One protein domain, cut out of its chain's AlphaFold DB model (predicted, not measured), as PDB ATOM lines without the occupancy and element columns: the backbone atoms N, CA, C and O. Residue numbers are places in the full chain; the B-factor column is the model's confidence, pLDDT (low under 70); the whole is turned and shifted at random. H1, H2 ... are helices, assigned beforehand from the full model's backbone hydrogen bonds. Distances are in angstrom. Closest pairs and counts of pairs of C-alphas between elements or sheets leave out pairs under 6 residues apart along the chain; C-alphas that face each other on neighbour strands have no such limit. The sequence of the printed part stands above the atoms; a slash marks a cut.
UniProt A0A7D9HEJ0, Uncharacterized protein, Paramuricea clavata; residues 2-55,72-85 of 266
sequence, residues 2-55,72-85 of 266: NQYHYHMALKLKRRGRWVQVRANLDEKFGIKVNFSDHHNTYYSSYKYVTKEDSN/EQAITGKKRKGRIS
ATOM      1  N   ASN A   2     -43.451   8.936 -17.499       47.00
ATOM      2  CA  ASN A   2     -42.671   9.262 -16.304       47.00
ATOM      3  C   ASN A   2     -42.553  10.784 -16.193       47.00
ATOM      4  O   ASN A   2     -41.933  11.425 -17.039       47.00
ATOM      5  N   GLN A   3     -43.216  11.368 -15.197       60.91
ATOM      6  CA  GLN A   3     -43.223  12.809 -14.989       60.91
ATOM      7  C   GLN A   3     -41.941  13.176 -14.241       60.91
ATOM      8  O   GLN A   3     -41.933  13.303 -13.021       60.91
ATOM      9  N   TYR A   4     -40.832  13.258 -14.979       72.25
ATOM     10  CA  TYR A   4     -39.560  13.716 -14.432       72.25
ATOM     11  C   TYR A   4     -39.740  15.135 -13.883       72.25
ATOM     12  O   TYR A   4     -40.146  16.051 -14.600       72.25
ATOM     13  N   HIS A   5     -39.487  15.298 -12.587       74.88
ATOM     14  CA  HIS A   5     -39.531  16.575 -11.892       74.88
ATOM     15  C   HIS A   5     -38.102  16.950 -11.531       74.88
ATOM     16  O   HIS A   5     -37.455  16.265 -10.747       74.88
ATOM     17  N   TYR A   6     -37.619  18.037 -12.117       81.31
ATOM     18  CA  TYR A   6     -36.278  18.539 -11.863       81.31
ATOM     19  C   TYR A   6     -36.304  19.587 -10.758       81.31
ATOM     20  O   TYR A   6     -37.134  20.503 -10.763       81.31
ATOM     21  N   HIS A   7     -35.363  19.474  -9.830       83.69
ATOM     22  CA  HIS A   7     -35.119  20.475  -8.807       83.69
ATOM     23  C   HIS A   7     -33.879  21.292  -9.179       83.69
ATOM     24  O   HIS A   7     -32.880  20.756  -9.641       83.69
ATOM     25  N   MET A   8     -33.938  22.611  -8.991       84.75
ATOM     26  CA  MET A   8     -32.828  23.507  -9.315       84.75
ATOM     27  C   MET A   8     -32.694  24.595  -8.252       84.75
ATOM     28  O   MET A   8     -33.677  25.234  -7.865       84.75
ATOM     29  N   ALA A   9     -31.463  24.841  -7.807       85.50
ATOM     30  CA  ALA A   9     -31.130  25.925  -6.894       85.50
ATOM     31  C   ALA A   9     -30.388  27.035  -7.650       85.50
ATOM     32  O   ALA A   9     -29.287  26.831  -8.153       85.50
ATOM     33  N   LEU A  10     -30.961  28.243  -7.679       82.50
ATOM     34  CA  LEU A  10     -30.366  29.403  -8.349       82.50
ATOM     35  C   LEU A  10     -29.885  30.454  -7.346       82.50
ATOM     36  O   LEU A  10     -30.652  30.937  -6.508       82.50
ATOM     37  N   LYS A  11     -28.618  30.867  -7.465       83.12
ATOM     38  CA  LYS A  11     -28.060  31.986  -6.698       83.12
ATOM     39  C   LYS A  11     -28.252  33.288  -7.468       83.12
ATOM     40  O   LYS A  11     -27.529  33.575  -8.414       83.12
ATOM     41  N   LEU A  12     -29.209  34.106  -7.039       79.75
ATOM     42  CA  LEU A  12     -29.450  35.411  -7.653       79.75
ATOM     43  C   LEU A  12     -28.737  36.548  -6.913       79.75
ATOM     44  O   LEU A  12     -28.665  36.559  -5.685       79.75
ATOM     45  N   LYS A  13     -28.278  37.560  -7.663       78.00
ATOM     46  CA  LYS A  13     -27.673  38.787  -7.104       78.00
ATOM     47  C   LYS A  13     -28.694  39.705  -6.421       78.00
ATOM     48  O   LYS A  13     -28.334  40.480  -5.540       78.00
ATOM     49  N   ARG A  14     -29.961  39.668  -6.847       77.50
ATOM     50  CA  ARG A  14     -31.052  40.526  -6.353       77.50
ATOM     51  C   ARG A  14     -32.351  39.730  -6.261       77.50
ATOM     52  O   ARG A  14     -32.492  38.688  -6.895       77.50
ATOM     53  N   ARG A  15     -33.314  40.237  -5.486       75.06
ATOM     54  CA  ARG A  15     -34.663  39.657  -5.417       75.06
ATOM     55  C   ARG A  15     -35.407  39.907  -6.731       75.06
ATOM     56  O   ARG A  15     -35.508  41.052  -7.161       75.06
ATOM     57  N   GLY A  16     -35.923  38.841  -7.339       74.69
ATOM     58  CA  GLY A  16     -36.728  38.893  -8.560       74.69
ATOM     59  C   GLY A  16     -38.235  38.873  -8.288       74.69
ATOM     60  O   GLY A  16     -38.683  38.475  -7.211       74.69
ATOM     61  N   ARG A  17     -39.028  39.287  -9.283       82.50
ATOM     62  CA  ARG A  17     -40.492  39.131  -9.292       82.50
ATOM     63  C   ARG A  17     -40.859  37.783  -9.916       82.50
ATOM     64  O   ARG A  17     -41.030  37.665 -11.123       82.50
ATOM     65  N   TRP A  18     -40.986  36.763  -9.075       85.19
ATOM     66  CA  TRP A  18     -41.116  35.367  -9.509       85.19
ATOM     67  C   TRP A  18     -42.412  35.026 -10.253       85.19
ATOM     68  O   TRP A  18     -42.416  34.123 -11.084       85.19
ATOM     69  N   VAL A  19     -43.498  35.768 -10.013       85.75
ATOM     70  CA  VAL A  19     -44.784  35.546 -10.702       85.75
ATOM     71  C   VAL A  19     -44.662  35.812 -12.204       85.75
ATOM     72  O   VAL A  19     -45.132  35.012 -13.006       85.75
ATOM     73  N   GLN A  20     -43.975  36.890 -12.592       87.19
ATOM     74  CA  GLN A  20     -43.770  37.236 -14.001       87.19
ATOM     75  C   GLN A  20     -42.861  36.222 -14.701       87.19
ATOM     76  O   GLN A  20     -43.123  35.841 -15.835       87.19
ATOM     77  N   VAL A  21     -41.826  35.742 -14.004       86.06
ATOM     78  CA  VAL A  21     -40.922  34.709 -14.530       86.06
ATOM     79  C   VAL A  21     -41.672  33.398 -14.767       86.06
ATOM     80  O   VAL A  21     -41.515  32.799 -15.824       86.06
ATOM     81  N   ARG A  22     -42.531  32.977 -13.823       89.81
ATOM     82  CA  ARG A  22     -43.375  31.782 -13.985       89.81
ATOM     83  C   ARG A  22     -44.265  31.887 -15.220       89.81
ATOM     84  O   ARG A  22     -44.285  30.960 -16.018       89.81
ATOM     85  N   ALA A  23     -44.983  33.003 -15.355       90.88
ATOM     86  CA  ALA A  23     -45.881  33.225 -16.482       90.88
ATOM     87  C   ALA A  23     -45.120  33.201 -17.814       90.88
ATOM     88  O   ALA A  23     -45.556  32.555 -18.757       90.88
ATOM     89  N   ASN A  24     -43.942  33.830 -17.863       92.38
ATOM     90  CA  ASN A  24     -43.141  33.880 -19.080       92.38
ATOM     91  C   ASN A  24     -42.600  32.509 -19.511       92.38
ATOM     92  O   ASN A  24     -42.554  32.228 -20.703       92.38
ATOM     93  N   LEU A  25     -42.194  31.664 -18.556       90.06
ATOM     94  CA  LEU A  25     -41.700  30.313 -18.840       90.06
ATOM     95  C   LEU A  25     -42.807  29.376 -19.338       90.06
ATOM     96  O   LEU A  25     -42.561  28.567 -20.231       90.06
ATOM     97  N   ASP A  26     -44.017  29.513 -18.796       92.06
ATOM     98  CA  ASP A  26     -45.181  28.741 -19.239       92.06
ATOM     99  C   ASP A  26     -45.637  29.201 -20.634       92.06
ATOM    100  O   ASP A  26     -45.765  28.394 -21.547       92.06
ATOM    101  N   GLU A  27     -45.767  30.514 -20.846       92.88
ATOM    102  CA  GLU A  27     -46.245  31.086 -22.111       92.88
ATOM    103  C   GLU A  27     -45.278  30.852 -23.282       92.88
ATOM    104  O   GLU A  27     -45.712  30.514 -24.380       92.88
ATOM    105  N   LYS A  28     -43.966  31.026 -23.069       92.75
ATOM    106  CA  LYS A  28     -42.978  30.934 -24.158       92.75
ATOM    107  C   LYS A  28     -42.432  29.534 -24.390       92.75
ATOM    108  O   LYS A  28     -42.026  29.233 -25.508       92.75
ATOM    109  N   PHE A  29     -42.359  28.713 -23.346       90.56
ATOM    110  CA  PHE A  29     -41.665  27.424 -23.403       90.56
ATOM    111  C   PHE A  29     -42.522  26.252 -22.905       90.56
ATOM    112  O   PHE A  29     -42.061  25.115 -22.949       90.56
ATOM    113  N   GLY A  30     -43.748  26.493 -22.420       87.69
ATOM    114  CA  GLY A  30     -44.614  25.452 -21.852       87.69
ATOM    115  C   GLY A  30     -44.081  24.850 -20.547       87.69
ATOM    116  O   GLY A  30     -44.481  23.750 -20.162       87.69
ATOM    117  N   ILE A  31     -43.142  25.528 -19.874       87.81
ATOM    118  CA  ILE A  31     -42.461  24.999 -18.689       87.81
ATOM    119  C   ILE A  31     -43.179  25.471 -17.426       87.81
ATOM    120  O   ILE A  31     -43.107  26.637 -17.029       87.81
ATOM    121  N   LYS A  32     -43.799  24.525 -16.718       86.62
ATOM    122  CA  LYS A  32     -44.437  24.785 -15.424       86.62
ATOM    123  C   LYS A  32     -43.421  24.729 -14.289       86.62
ATOM    124  O   LYS A  32     -43.012  23.655 -13.862       86.62
ATOM    125  N   VAL A  33     -43.070  25.897 -13.752       86.00
ATOM    126  CA  VAL A  33     -42.166  26.022 -12.598       86.00
ATOM    127  C   VAL A  33     -42.909  26.380 -11.309       86.00
ATOM    128  O   VAL A  33     -43.855  27.173 -11.311       86.00
ATOM    129  N   ASN A  34     -42.441  25.834 -10.185       83.94
ATOM    130  CA  ASN A  34     -42.876  26.212  -8.842       83.94
ATOM    131  C   ASN A  34     -41.691  26.787  -8.060       83.94
ATOM    132  O   ASN A  34     -40.634  26.170  -7.970       83.94
ATOM    133  N   PHE A  35     -41.880  27.963  -7.461       83.94
ATOM    134  CA  PHE A  35     -40.864  28.605  -6.629       83.94
ATOM    135  C   PHE A  35     -41.157  28.349  -5.147       83.94
ATOM    136  O   PHE A  35     -42.253  28.639  -4.669       83.94
ATOM    137  N   SER A  36     -40.171  27.823  -4.420       74.50
ATOM    138  CA  SER A  36     -40.257  27.552  -2.982       74.50
ATOM    139  C   SER A  36     -39.511  28.620  -2.176       74.50
ATOM    140  O   SER A  36     -38.365  28.936  -2.482       74.50
ATOM    141  N   ASP A  37     -40.136  29.141  -1.114       71.81
ATOM    142  CA  ASP A  37     -39.503  30.022  -0.106       71.81
ATOM    143  C   ASP A  37     -39.216  29.267   1.216       71.81
ATOM    144  O   ASP A  37     -39.137  29.846   2.306       71.81
ATOM    145  N   HIS A  38     -39.102  27.937   1.147       71.06
ATOM    146  CA  HIS A  38     -38.789  27.111   2.319       71.06
ATOM    147  C   HIS A  38     -37.333  27.268   2.776       71.06
ATOM    148  O   HIS A  38     -37.044  27.160   3.968       71.06
ATOM    149  N   HIS A  39     -36.434  27.580   1.846       76.06
ATOM    150  CA  HIS A  39     -35.000  27.694   2.084       76.06
ATOM    151  C   HIS A  39     -34.586  29.162   2.203       76.06
ATOM    152  O   HIS A  39     -35.041  30.022   1.452       76.06
ATOM    153  N   ASN A  40     -33.730  29.467   3.180       70.81
ATOM    154  CA  ASN A  40     -33.391  30.850   3.549       70.81
ATOM    155  C   ASN A  40     -32.024  31.302   3.038       70.81
ATOM    156  O   ASN A  40     -31.692  32.487   3.090       70.81
ATOM    157  N   THR A  41     -31.223  30.352   2.583       77.62
ATOM    158  CA  THR A  41     -29.888  30.561   2.037       77.62
ATOM    159  C   THR A  41     -29.759  29.734   0.774       77.62
ATOM    160  O   THR A  41     -30.372  28.671   0.656       77.62
ATOM    161  N   TYR A  42     -28.909  30.194  -0.142       82.12
ATOM    162  CA  TYR A  42     -28.551  29.403  -1.314       82.12
ATOM    163  C   TYR A  42     -28.042  28.008  -0.919       82.12
ATOM    164  O   TYR A  42     -28.444  27.028  -1.526       82.12
ATOM    165  N   TYR A  43     -27.258  27.917   0.162       81.75
ATOM    166  CA  TYR A  43     -26.744  26.658   0.697       81.75
ATOM    167  C   TYR A  43     -27.847  25.673   1.110       81.75
ATOM    168  O   TYR A  43     -27.807  24.508   0.729       81.75
ATOM    169  N   SER A  44     -28.861  26.144   1.841       80.12
ATOM    170  CA  SER A  44     -29.991  25.303   2.252       80.12
ATOM    171  C   SER A  44     -30.843  24.838   1.065       80.12
ATOM    172  O   SER A  44     -31.316  23.705   1.079       80.12
ATOM    173  N   SER A  45     -31.007  25.679   0.035       82.94
ATOM    174  CA  SER A  45     -31.680  25.289  -1.210       82.94
ATOM    175  C   SER A  45     -30.855  24.259  -1.974       82.94
ATOM    176  O   SER A  45     -31.392  23.256  -2.415       82.94
ATOM    177  N   TYR A  46     -29.550  24.496  -2.096       83.50
ATOM    178  CA  TYR A  46     -28.608  23.610  -2.769       83.50
ATOM    179  C   TYR A  46     -28.614  22.214  -2.140       83.50
ATOM    180  O   TYR A  46     -28.909  21.246  -2.826       83.50
ATOM    181  N   LYS A  47     -28.442  22.125  -0.814       81.94
ATOM    182  CA  LYS A  47     -28.509  20.853  -0.081       81.94
ATOM    183  C   LYS A  47     -29.819  20.102  -0.269       81.94
ATOM    184  O   LYS A  47     -29.808  18.883  -0.206       81.94
ATOM    185  N   TYR A  48     -30.936  20.811  -0.424       81.56
ATOM    186  CA  TYR A  48     -32.228  20.175  -0.673       81.56
ATOM    187  C   TYR A  48     -32.284  19.544  -2.063       81.56
ATOM    188  O   TYR A  48     -32.729  18.410  -2.186       81.56
ATOM    189  N   VAL A  49     -31.789  20.255  -3.079       80.19
ATOM    190  CA  VAL A  49     -31.719  19.748  -4.456       80.19
ATOM    191  C   VAL A  49     -30.755  18.565  -4.554       80.19
ATOM    192  O   VAL A  49     -31.090  17.555  -5.146       80.19
ATOM    193  N   THR A  50     -29.591  18.642  -3.913       78.88
ATOM    194  CA  THR A  50     -28.543  17.617  -4.028       78.88
ATOM    195  C   THR A  50     -28.638  16.512  -2.970       78.88
ATOM    196  O   THR A  50     -27.666  15.794  -2.754       78.88
ATOM    197  N   LYS A  51     -29.748  16.413  -2.223       74.69
ATOM    198  CA  LYS A  51     -29.876  15.451  -1.113       74.69
ATOM    199  C   LYS A  51     -29.988  14.009  -1.609       74.69
ATOM    200  O   LYS A  51     -29.488  13.103  -0.950       74.69
ATOM    201  N   GLU A  52     -30.709  13.814  -2.707       66.19
ATOM    202  CA  GLU A  52     -31.134  12.490  -3.187       66.19
ATOM    203  C   GLU A  52     -30.544  12.159  -4.570       66.19
ATOM    204  O   GLU A  52     -30.513  10.993  -4.955       66.19
ATOM    205  N   ASP A  53     -29.972  13.153  -5.259       68.75
ATOM    206  CA  ASP A  53     -29.375  12.997  -6.584       68.75
ATOM    207  C   ASP A  53     -27.875  12.695  -6.495       68.75
ATOM    208  O   ASP A  53     -27.076  13.509  -6.028       68.75
ATOM    209  N   SER A  54     -27.472  11.523  -6.995       61.22
ATOM    210  CA  SER A  54     -26.064  11.097  -7.043       61.22
ATOM    211  C   SER A  54     -25.232  11.888  -8.065       61.22
ATOM    212  O   SER A  54     -24.015  11.959  -7.933       61.22
ATOM    213  N   ASN A  55     -25.892  12.499  -9.058       68.38
ATOM    214  CA  ASN A  55     -25.281  13.172 -10.208       68.38
ATOM    215  C   ASN A  55     -25.795  14.616 -10.353       68.38
ATOM    216  O   ASN A  55     -26.389  14.977 -11.366       68.38
ATOM    217  N   GLU A  72     -26.348  30.487   9.077       59.75
ATOM    218  CA  GLU A  72     -27.721  29.961   8.940       59.75
ATOM    219  C   GLU A  72     -28.593  30.189  10.183       59.75
ATOM    220  O   GLU A  72     -29.775  30.534  10.065       59.75
ATOM    221  N   GLN A  73     -28.009  30.084  11.380       58.78
ATOM    222  CA  GLN A  73     -28.718  30.337  12.637       58.78
ATOM    223  C   GLN A  73     -29.174  31.804  12.751       58.78
ATOM    224  O   GLN A  73     -30.322  32.075  13.116       58.78
ATOM    225  N   ALA A  74     -28.322  32.753  12.346       57.31
ATOM    226  CA  ALA A  74     -28.633  34.186  12.363       57.31
ATOM    227  C   ALA A  74     -29.765  34.557  11.381       57.31
ATOM    228  O   ALA A  74     -30.617  35.399  11.684       57.31
ATOM    229  N   ILE A  75     -29.819  33.902  10.216       60.62
ATOM    230  CA  ILE A  75     -30.846  34.143   9.189       60.62
ATOM    231  C   ILE A  75     -32.193  33.521   9.601       60.62
ATOM    232  O   ILE A  75     -33.241  34.162   9.473       60.62
ATOM    233  N   THR A  76     -32.175  32.315  10.176       58.56
ATOM    234  CA  THR A  76     -33.382  31.624  10.666       58.56
ATOM    235  C   THR A  76     -34.060  32.400  11.805       58.56
ATOM    236  O   THR A  76     -35.291  32.523  11.838       58.56
ATOM    237  N   GLY A  77     -33.271  33.026  12.689       56.66
ATOM    238  CA  GLY A  77     -33.770  33.913  13.749       56.66
ATOM    239  C   GLY A  77     -34.561  35.124  13.228       56.66
ATOM    240  O   GLY A  77     -35.609  35.466  13.785       56.66
ATOM    241  N   LYS A  78     -34.136  35.736  12.109       57.22
ATOM    242  CA  LYS A  78     -34.846  36.869  11.479       57.22
ATOM    243  C   LYS A  78     -36.230  36.474  10.939       57.22
ATOM    244  O   LYS A  78     -37.185  37.226  11.142       57.22
ATOM    245  N   LYS A  79     -36.383  35.294  10.315       52.25
ATOM    246  CA  LYS A  79     -37.687  34.822   9.788       52.25
ATOM    247  C   LYS A  79     -38.651  34.412  10.907       52.25
ATOM    248  O   LYS A  79     -39.839  34.709  10.803       52.25
ATOM    249  N   ARG A  80     -38.163  33.827  12.016       53.38
ATOM    250  CA  ARG A  80     -38.991  33.586  13.223       53.38
ATOM    251  C   ARG A  80     -39.605  34.886  13.744       53.38
ATOM    252  O   ARG A  80     -40.802  34.919  14.009       53.38
ATOM    253  N   LYS A  81     -38.841  35.983  13.784       51.75
ATOM    254  CA  LYS A  81     -39.358  37.304  14.183       51.75
ATOM    255  C   LYS A  81     -40.449  37.832  13.231       51.75
ATOM    256  O   LYS A  81     -41.406  38.435  13.704       51.75
ATOM    257  N   GLY A  82     -40.345  37.541  11.928       47.88
ATOM    258  CA  GLY A  82     -41.343  37.901  10.905       47.88
ATOM    259  C   GLY A  82     -42.593  37.005  10.853       47.88
ATOM    260  O   GLY A  82     -43.678  37.492  10.544       47.88
ATOM    261  N   ARG A  83     -42.493  35.715  11.203       47.94
ATOM    262  CA  ARG A  83     -43.654  34.801  11.301       47.94
ATOM    263  C   ARG A  83     -44.412  34.937  12.625       47.94
ATOM    264  O   ARG A  83     -45.634  34.881  12.631       47.94
ATOM    265  N   ILE A  84     -43.717  35.220  13.733       49.97
ATOM    266  CA  ILE A  84     -44.351  35.517  15.034       49.97
ATOM    267  C   ILE A  84     -45.174  36.822  14.971       49.97
ATOM    268  O   ILE A  84     -46.081  37.023  15.778       49.97
ATOM    269  N   SER A  85     -44.914  37.717  14.008       47.78
ATOM    270  CA  SER A  85     -45.782  38.880  13.776       47.78
ATOM    271  C   SER A  85     -47.102  38.567  13.064       47.78
ATOM    272  O   SER A  85     -47.990  39.418  13.146       47.78
TER     273      SER A  85
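Overview. This is residues 2 to 55 and 72 to 85 of the 266 residues of an uncharacterized protein of Paramuricea clavata (UniProt A0A7D9HEJ0). Three separate helices, H1, H2 and H3, are spread around a loose frame of long loops, and none touches another. Residues 30 to 41 cross the middle from H1 to H2, and residues 80 to 85 stick out. The printed part has 68 residues, under half of them in the three named helices, with no named strand: the class is all helix. It is loose, with a radius of gyration of the C-alphas of 14.7 A, and spans 38 by 32 by 23 A.

Arrangement. H1, residues 18 to 29, is apart from H2, residues 42 to 49. H3, residues 72 to 83, is apart from H1, and only just apart from H2, at 8.5 A. Every O i to N i+4 pair is within hydrogen-bond range in H1 and H2, and 7 of 8 in H3.

Along the chain. H1 begins at C-alpha 18 (-41.116, 35.367, -9.509) and is 16.0 A long. H2 is 10.6 A long. H3 is 16.8 A long and ends at C-alpha 83 (-43.654, 34.801, 11.301).

Size, cuts and confidence. The C-alphas of Asn 2 and Ser 85 are farthest apart, 42.3 A. H1 to H2 is a long link. Residues 56 to 71 are not printed; C-alphas 55 and 72 are 25.6 A apart. Residues 2 to 3, 52 to 55 and 72 to 85 have pLDDT under 70.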